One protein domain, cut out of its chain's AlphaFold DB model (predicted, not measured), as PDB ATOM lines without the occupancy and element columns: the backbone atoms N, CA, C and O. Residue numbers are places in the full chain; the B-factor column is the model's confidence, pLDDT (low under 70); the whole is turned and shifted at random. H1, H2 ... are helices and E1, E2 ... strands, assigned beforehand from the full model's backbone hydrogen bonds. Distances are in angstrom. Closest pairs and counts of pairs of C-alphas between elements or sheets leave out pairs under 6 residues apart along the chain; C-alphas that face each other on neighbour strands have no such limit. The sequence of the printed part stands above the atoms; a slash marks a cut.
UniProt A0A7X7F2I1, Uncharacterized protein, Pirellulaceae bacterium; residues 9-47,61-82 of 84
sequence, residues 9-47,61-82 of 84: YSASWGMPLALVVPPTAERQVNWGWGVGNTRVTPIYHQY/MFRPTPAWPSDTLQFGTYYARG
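Overview. This is residues 9 to 47 and 61 to 82 of the 84 residues of an uncharacterized protein of Pirellulaceae bacterium (UniProt A0A7X7F2I1). This is a domain with little regular structure, in which loops link two small two-stranded sheets, parallel E1 and E4 and the antiparallel hairpin E2 and E3, with E4 and E2 on the inward sides, E1 and E3 farthest from the middle, and the short helix H1 nearest the middle. The 61 printed residues run E1, E2, E3, H1, E4, mostly strand, with under half in named elements. The whole is only just compact, close to loose, with a radius of gyration of the C-alphas of 12.4 A and spans of 34 by 30 by 17 A.

Along the chain. E1, residues 17 to 21, is 12.5 A long from C-alpha 17 at (-56.254, 106.424, -87.035). E2 is residues 27 to 30, 9.8 A, and E3 residues 39 to 42, 10.1 A. H1 is residues 72 to 75, 5.8 A. E4, residues 77 to 81, 13.2 A, ends at C-alpha 81 (-57.477, 110.932, -99.230).

Arrangement. E1 and E4 are parallel at 37 degrees, with N 19 and O 78 2.8 A apart, within hydrogen-bond range. E2 and E3 are antiparallel at 151 degrees, with N 30 and O 39 at 2.8 A. The closest C-alphas of E2 and H1, Asn 30 and Thr 72, are 5.8 A apart. H1 is too short for an O i to N i+4 pair. E1 and E3 are apart.

Size, cuts and confidence. Residues 48 to 60 are not printed, a gap of 22.3 A between C-alphas 47 and 61. Of the links printed whole, none is long. Residue 47 is under pLDDT 70.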
ATOM      1  N   TYR A   9     -57.425 110.163 -79.893       91.94
ATOM      2  CA  TYR A   9     -56.933 108.846 -80.281       91.94
ATOM      3  C   TYR A   9     -58.034 107.789 -80.197       91.94
ATOM      4  O   TYR A   9     -58.943 107.891 -79.373       91.94
ATOM      5  N   SER A  10     -57.925 106.750 -81.025       90.69
ATOM      6  CA  SER A  10     -58.842 105.612 -80.983       90.69
ATOM      7  C   SER A  10     -58.608 104.775 -79.730       90.69
ATOM      8  O   SER A  10     -57.479 104.351 -79.471       90.69
ATOM      9  N   ALA A  11     -59.668 104.492 -78.971       88.06
ATOM     10  CA  ALA A  11     -59.591 103.661 -77.768       88.06
ATOM     11  C   ALA A  11     -58.983 102.270 -78.036       88.06
ATOM     12  O   ALA A  11     -58.267 101.748 -77.187       88.06
ATOM     13  N   SER A  12     -59.207 101.710 -79.229       88.56
ATOM     14  CA  SER A  12     -58.711 100.381 -79.607       88.56
ATOM     15  C   SER A  12     -57.206 100.346 -79.892       88.56
ATOM     16  O   SER A  12     -56.582  99.307 -79.722       88.56
ATOM     17  N   TRP A  13     -56.620 101.466 -80.327       88.75
ATOM     18  CA  TRP A  13     -55.230 101.520 -80.808       88.75
ATOM     19  C   TRP A  13     -54.326 102.451 -79.998       88.75
ATOM     20  O   TRP A  13     -53.108 102.432 -80.156       88.75
ATOM     21  N   GLY A  14     -54.901 103.315 -79.163       90.00
ATOM     22  CA  GLY A  14     -54.162 104.323 -78.408       90.00
ATOM     23  C   GLY A  14     -53.604 105.472 -79.256       90.00
ATOM     24  O   GLY A  14     -52.999 106.381 -78.694       90.00
ATOM     25  N   MET A  15     -53.820 105.489 -80.576       89.69
ATOM     26  CA  MET A  15     -53.334 106.521 -81.503       89.69
ATOM     27  C   MET A  15     -54.445 107.034 -82.439       89.69
ATOM     28  O   MET A  15     -55.462 106.353 -82.602       89.69
ATOM     29  N   PRO A  16     -54.293 108.229 -83.043       89.69
ATOM     30  CA  PRO A  16     -55.156 108.675 -84.135       89.69
ATOM     31  C   PRO A  16     -55.055 107.722 -85.327       89.69
ATOM     32  O   PRO A  16     -53.952 107.404 -85.771       89.69
ATOM     33  N   LEU A  17     -56.190 107.297 -85.869       90.56
ATOM     34  CA  LEU A  17     -56.254 106.424 -87.035       90.56
ATOM     35  C   LEU A  17     -56.590 107.221 -88.287       90.56
ATOM     36  O   LEU A  17     -57.534 108.011 -88.298       90.56
ATOM     37  N   ALA A  18     -55.843 106.969 -89.357       88.62
ATOM     38  CA  ALA A  18     -56.159 107.475 -90.683       88.62
ATOM     39  C   ALA A  18     -57.004 106.439 -91.439       88.62
ATOM     40  O   ALA A  18     -56.522 105.361 -91.781       88.62
ATOM     41  N   LEU A  19     -58.264 106.774 -91.713       89.31
ATOM     42  CA  LEU A  19     -59.124 106.014 -92.609       89.31
ATOM     43  C   LEU A  19     -58.890 106.500 -94.039       89.31
ATOM     44  O   LEU A  19     -59.289 107.608 -94.407       89.31
ATOM     45  N   VAL A  20     -58.219 105.673 -94.837       88.81
ATOM     46  CA  VAL A  20     -57.910 106.003 -96.228       88.81
ATOM     47  C   VAL A  20     -59.175 105.896 -97.077       88.81
ATOM     48  O   VAL A  20     -59.832 104.859 -97.095       88.81
ATOM     49  N   VAL A  21     -59.504 106.974 -97.785       90.12
ATOM     50  CA  VAL A  21     -60.640 107.039 -98.719       90.12
ATOM     51  C   VAL A  21     -60.158 107.145-100.160       90.12
ATOM     52  O   VAL A  21     -59.026 107.589-100.388       90.12
ATOM     53  N   PRO A  22     -61.007 106.786-101.143       89.88
ATOM     54  CA  PRO A  22     -60.683 106.976-102.546       89.88
ATOM     55  C   PRO A  22     -60.226 108.411-102.835       89.88
ATOM     56  O   PRO A  22     -60.741 109.361-102.232       89.88
ATOM     57  N   PRO A  23     -59.302 108.600-103.788       85.50
ATOM     58  CA  PRO A  23     -58.789 109.920-104.128       85.50
ATOM     59  C   PRO A  23     -59.878 110.857-104.676       85.50
ATOM     60  O   PRO A  23     -59.686 112.067-104.652       85.50
ATOM     61  N   THR A  24     -61.039 110.341-105.092       86.75
ATOM     62  CA  THR A  24     -62.217 111.107-105.538       86.75
ATOM     63  C   THR A  24     -63.102 111.636-104.403       86.75
ATOM     64  O   THR A  24     -63.977 112.458-104.657       86.75
ATOM     65  N   ALA A  25     -62.906 111.205-103.153       87.62
ATOM     66  CA  ALA A  25     -63.704 111.689-102.028       87.62
ATOM     67  C   ALA A  25     -63.314 113.130-101.657       87.62
ATOM     68  O   ALA A  25     -62.164 113.398-101.317       87.62
ATOM     69  N   GLU A  26     -64.267 114.064-101.685       87.31
ATOM     70  CA  GLU A  26     -63.986 115.490-101.441       87.31
ATOM     71  C   GLU A  26     -64.412 115.990-100.061       87.31
ATOM     72  O   GLU A  26     -63.853 116.967 -99.562       87.31
ATOM     73  N   ARG A  27     -65.425 115.369 -99.449       90.62
ATOM     74  CA  ARG A  27     -66.076 115.870 -98.231       90.62
ATOM     75  C   ARG A  27     -66.307 114.743 -97.236       90.62
ATOM     76  O   ARG A  27     -66.626 113.624 -97.622       90.62
ATOM     77  N   GLN A  28     -66.183 115.075 -95.959       89.69
ATOM     78  CA  GLN A  28     -66.558 114.229 -94.829       89.69
ATOM     79  C   GLN A  28     -67.707 114.885 -94.066       89.69
ATOM     80  O   GLN A  28     -67.809 116.118 -94.000       89.69
ATOM     81  N   VAL A  29     -68.550 114.051 -93.468       91.31
ATOM     82  CA  VAL A  29     -69.582 114.491 -92.532       91.31
ATOM     83  C   VAL A  29     -69.136 114.125 -91.125       91.31
ATOM     84  O   VAL A  29     -68.916 112.953 -90.828       91.31
ATOM     85  N   ASN A  30     -69.021 115.140 -90.277       90.56
ATOM     86  CA  ASN A  30     -68.777 114.988 -88.852       90.56
ATOM     87  C   ASN A  30     -70.131 115.088 -88.164       90.56
ATOM     88  O   ASN A  30     -70.773 116.145 -88.185       90.56
ATOM     89  N   TRP A  31     -70.585 113.975 -87.607       90.44
ATOM     90  CA  TRP A  31     -71.857 113.922 -86.905       90.44
ATOM     91  C   TRP A  31     -71.655 114.403 -85.476       90.44
ATOM     92  O   TRP A  31     -70.694 114.011 -84.815       90.44
ATOM     93  N   GLY A  32     -72.558 115.263 -85.022       90.62
ATOM     94  CA  GLY A  32     -72.594 115.762 -83.657       90.62
ATOM     95  C   GLY A  32     -73.874 115.313 -82.963       90.62
ATOM     96  O   GLY A  32     -74.941 115.287 -83.570       90.62
ATOM     97  N   TRP A  33     -73.768 114.984 -81.682       89.94
ATOM     98  CA  TRP A  33     -74.899 114.663 -80.827       89.94
ATOM     99  C   TRP A  33     -75.427 115.993 -80.288       89.94
ATOM    100  O   TRP A  33     -74.652 116.825 -79.810       89.94
ATOM    101  N   GLY A  34     -76.737 116.213 -80.398       82.69
ATOM    102  CA  GLY A  34     -77.377 117.490 -80.075       82.69
ATOM    103  C   GLY A  34     -77.752 118.316 -81.310       82.69
ATOM    104  O   GLY A  34     -77.414 117.990 -82.447       82.69
ATOM    105  N   VAL A  35     -78.509 119.388 -81.087       75.88
ATOM    106  CA  VAL A  35     -79.084 120.200 -82.167       75.88
ATOM    107  C   VAL A  35     -77.992 121.026 -82.856       75.88
ATOM    108  O   VAL A  35     -77.257 121.760 -82.204       75.88
ATOM    109  N   GLY A  36     -77.895 120.917 -84.185       78.19
ATOM    110  CA  GLY A  36     -77.037 121.775 -85.013       78.19
ATOM    111  C   GLY A  36     -75.530 121.485 -84.959       78.19
ATOM    112  O   GLY A  36     -74.752 122.280 -85.477       78.19
ATOM    113  N   ASN A  37     -75.093 120.372 -84.361       83.38
ATOM    114  CA  ASN A  37     -73.663 120.061 -84.213       83.38
ATOM    115  C   ASN A  37     -73.070 119.237 -85.383       83.38
ATOM    116  O   ASN A  37     -71.880 118.938 -85.388       83.38
ATOM    117  N   THR A  38     -73.870 118.889 -86.396       90.56
ATOM    118  CA  THR A  38     -73.387 118.215 -87.614       90.56
ATOM    119  C   THR A  38     -72.665 119.198 -88.531       90.56
ATOM    120  O   THR A  38     -73.200 120.258 -88.860       90.56
ATOM    121  N   ARG A  39     -71.461 118.840 -88.989       90.75
ATOM    122  CA  ARG A  39     -70.630 119.680 -89.867       90.75
ATOM    123  C   ARG A  39     -70.187 118.905 -91.098       90.75
ATOM    124  O   ARG A  39     -69.788 117.750 -91.000       90.75
ATOM    125  N   VAL A  40     -70.179 119.569 -92.247       91.56
ATOM    126  CA  VAL A  40     -69.562 119.045 -93.470       91.56
ATOM    127  C   VAL A  40     -68.254 119.785 -93.686       91.56
ATOM    128  O   VAL A  40     -68.242 121.014 -93.748       91.56
ATOM    129  N   THR A  41     -67.150 119.049 -93.785       88.75
ATOM    130  CA  THR A  41     -65.824 119.635 -94.025       88.75
ATOM    131  C   THR A  41     -65.163 118.980 -95.235       88.75
ATOM    132  O   THR A  41     -65.428 117.809 -95.516       88.75
ATOM    133  N   PRO A  42     -64.334 119.710 -95.993       88.44
ATOM    134  CA  PRO A  42     -63.562 119.111 -97.072       88.44
ATOM    135  C   PRO A  42     -62.493 118.156 -96.522       88.44
ATOM    136  O   PRO A  42     -61.908 118.403 -95.464       88.44
ATOM    137  N   ILE A  43     -62.207 117.092 -97.271       85.81
ATOM    138  CA  ILE A  43     -61.073 116.203 -97.019       85.81
ATOM    139  C   ILE A  43     -59.897 116.720 -97.848       85.81
ATOM    140  O   ILE A  43     -59.843 116.568 -99.071       85.81
ATOM    141  N   TYR A  44     -58.956 117.380 -97.178       79.75
ATOM    142  CA  TYR A  44     -57.770 117.923 -97.832       79.75
ATOM    143  C   TYR A  44     -56.763 116.823 -98.189       79.75
ATOM    144  O   TYR A  44     -56.643 115.813 -97.493       79.75
ATOM    145  N   HIS A  45     -55.994 117.049 -99.257       75.50
ATOM    146  CA  HIS A  45     -54.855 116.199 -99.598       75.50
ATOM    147  C   HIS A  45     -53.805 116.244 -98.480       75.50
ATOM    148  O   HIS A  45     -53.286 117.312 -98.144       75.50
ATOM    149  N   GLN A  46     -53.510 115.071 -97.914       71.69
ATOM    150  CA  GLN A  46     -52.502 114.875 -96.865       71.69
ATOM    151  C   GLN A  46     -51.083 114.819 -97.441       71.69
ATOM    152  O   GLN A  46     -50.139 115.329 -96.842       71.69
ATOM    153  N   TYR A  47     -50.938 114.221 -98.622       67.75
ATOM    154  CA  TYR A  47     -49.654 114.054 -99.287       67.75
ATOM    155  C   TYR A  47     -49.347 115.302-100.110       67.75
ATOM    156  O   TYR A  47     -49.994 115.581-101.120       67.75
ATOM    157  N   MET A  61     -50.136 113.708 -76.186       86.12
ATOM    158  CA  MET A  61     -50.569 114.838 -77.018       86.12
ATOM    159  C   MET A  61     -52.023 114.703 -77.491       86.12
ATOM    160  O   MET A  61     -52.579 115.657 -78.032       86.12
ATOM    161  N   PHE A  62     -52.639 113.533 -77.299       90.56
ATOM    162  CA  PHE A  62     -53.979 113.215 -77.777       90.56
ATOM    163  C   PHE A  62     -54.921 112.900 -76.616       90.56
ATOM    164  O   PHE A  62     -54.548 112.291 -75.611       90.56
ATOM    165  N   ARG A  63     -56.184 113.282 -76.777       91.62
ATOM    166  CA  ARG A  63     -57.247 113.004 -75.816       91.62
ATOM    167  C   ARG A  63     -57.849 111.614 -76.055       91.62
ATOM    168  O   ARG A  63     -58.035 111.232 -77.212       91.62
ATOM    169  N   PRO A  64     -58.181 110.857 -74.994       91.06
ATOM    170  CA  PRO A  64     -59.003 109.661 -75.146       91.06
ATOM    171  C   PRO A  64     -60.381 110.020 -75.694       91.06
ATOM    172  O   PRO A  64     -60.882 111.121 -75.451       91.06
ATOM    173  N   THR A  65     -61.030 109.056 -76.346       90.44
ATOM    174  CA  THR A  65     -62.479 109.104 -76.552       90.44
ATOM    175  C   THR A  65     -63.177 109.268 -75.193       90.44
ATOM    176  O   THR A  65     -62.953 108.446 -74.301       90.44
ATOM    177  N   PRO A  66     -63.986 110.325 -74.991       90.31
ATOM    178  CA  PRO A  66     -64.751 110.509 -73.762       90.31
ATOM    179  C   PRO A  66     -65.754 109.369 -73.549       90.31
ATOM    180  O   PRO A  66     -66.229 108.776 -74.513       90.31
ATOM    181  N   ALA A  67     -66.144 109.117 -72.296       89.12
ATOM    182  CA  ALA A  67     -67.191 108.137 -71.977       89.12
ATOM    183  C   ALA A  67     -68.541 108.471 -72.643       89.12
ATOM    184  O   ALA A  67     -69.283 107.574 -73.031       89.12
ATOM    185  N   TRP A  68     -68.825 109.766 -72.813       90.19
ATOM    186  CA  TRP A  68     -70.015 110.284 -73.483       90.19
ATOM    187  C   TRP A  68     -69.580 111.183 -74.643       90.19
ATOM    188  O   TRP A  68     -69.384 112.386 -74.440       90.19
ATOM    189  N   PRO A  69     -69.343 110.616 -75.837       89.25
ATOM    190  CA  PRO A  69     -68.885 111.399 -76.965       89.25
ATOM    191  C   PRO A  69     -70.009 112.277 -77.529       89.25
ATOM    192  O   PRO A  69     -71.158 111.853 -77.636       89.25
ATOM    193  N   SER A  70     -69.666 113.504 -77.911       90.75
ATOM    194  CA  SER A  70     -70.580 114.487 -78.503       90.75
ATOM    195  C   SER A  70     -70.336 114.741 -79.991       90.75
ATOM    196  O   SER A  70     -71.136 115.430 -80.626       90.75
ATOM    197  N   ASP A  71     -69.251 114.203 -80.555       91.31
ATOM    198  CA  ASP A  71     -68.892 114.321 -81.972       91.31
ATOM    199  C   ASP A  71     -68.092 113.090 -82.433       91.31
ATOM    200  O   ASP A  71     -67.262 112.560 -81.691       91.31
ATOM    201  N   THR A  72     -68.296 112.666 -83.681       91.19
ATOM    202  CA  THR A  72     -67.572 111.553 -84.315       91.19
ATOM    203  C   THR A  72     -66.057 111.741 -84.321       91.19
ATOM    204  O   THR A  72     -65.312 110.763 -84.245       91.19
ATOM    205  N   LEU A  73     -65.579 112.987 -84.338       90.19
ATOM    206  CA  LEU A  73     -64.154 113.309 -84.271       90.19
ATOM    207  C   LEU A  73     -63.483 112.832 -82.972       90.19
ATOM    208  O   LEU A  73     -62.254 112.706 -82.931       90.19
ATOM    209  N   GLN A  74     -64.265 112.557 -81.923       92.75
ATOM    210  CA  GLN A  74     -63.770 112.090 -80.627       92.75
ATOM    211  C   GLN A  74     -63.430 110.593 -80.612       92.75
ATOM    212  O   GLN A  74     -62.741 110.134 -79.701       92.75
ATOM    213  N   PHE A  75     -63.841 109.831 -81.630       92.25
ATOM    214  CA  PHE A  75     -63.445 108.426 -81.784       92.25
ATOM    215  C   PHE A  75     -62.006 108.252 -82.287       92.25
ATOM    216  O   PHE A  75     -61.494 107.136 -82.306       92.25
ATOM    217  N   GLY A  76     -61.342 109.342 -82.689       91.06
ATOM    218  CA  GLY A  76     -59.939 109.310 -83.094       91.06
ATOM    219  C   GLY A  76     -59.681 108.682 -84.465       91.06
ATOM    220  O   GLY A  76     -58.534 108.349 -84.752       91.06
ATOM    221  N   THR A  77     -60.709 108.526 -85.303       91.38
ATOM    222  CA  THR A  77     -60.587 108.072 -86.697       91.38
ATOM    223  C   THR A  77     -60.854 109.241 -87.637       91.38
ATOM    224  O   THR A  77     -61.889 109.895 -87.532       91.38
ATOM    225  N   TYR A  78     -59.932 109.497 -88.564       90.38
ATOM    226  CA  TYR A  78     -59.950 110.671 -89.436       90.38
ATOM    227  C   TYR A  78     -59.760 110.277 -90.894       90.38
ATOM    228  O   TYR A  78     -58.930 109.427 -91.208       90.38
ATOM    229  N   TYR A  79     -60.510 110.908 -91.794       89.56
ATOM    230  CA  TYR A  79     -60.435 110.604 -93.217       89.56
ATOM    231  C   TYR A  79     -59.178 111.203 -93.859       89.56
ATOM    232  O   TYR A  79     -58.900 112.397 -93.732       89.56
ATOM    233  N   ALA A  80     -58.443 110.379 -94.603       87.12
ATOM    234  CA  ALA A  80     -57.288 110.783 -95.396       87.12
ATOM    235  C   ALA A  80     -57.491 110.352 -96.851       87.12
ATOM    236  O   ALA A  80     -57.711 109.175 -97.129       87.12
ATOM    237  N   ARG A  81     -57.411 111.287 -97.804       85.88
ATOM    238  CA  ARG A  81     -57.477 110.932 -99.230       85.88
ATOM    239  C   ARG A  81     -56.250 110.133 -99.634       85.88
ATOM    240  O   ARG A  81     -55.127 110.557 -99.354       85.88
ATOM    241  N   GLY A  82     -56.480 109.012-100.312       77.75
ATOM    242  CA  GLY A  82     -55.426 108.252-100.968       77.75
ATOM    243  C   GLY A  82     -54.696 109.077-102.041       77.75
ATOM    244  O   GLY A  82     -55.233 110.086-102.514       77.75
TER     245      GLY A  82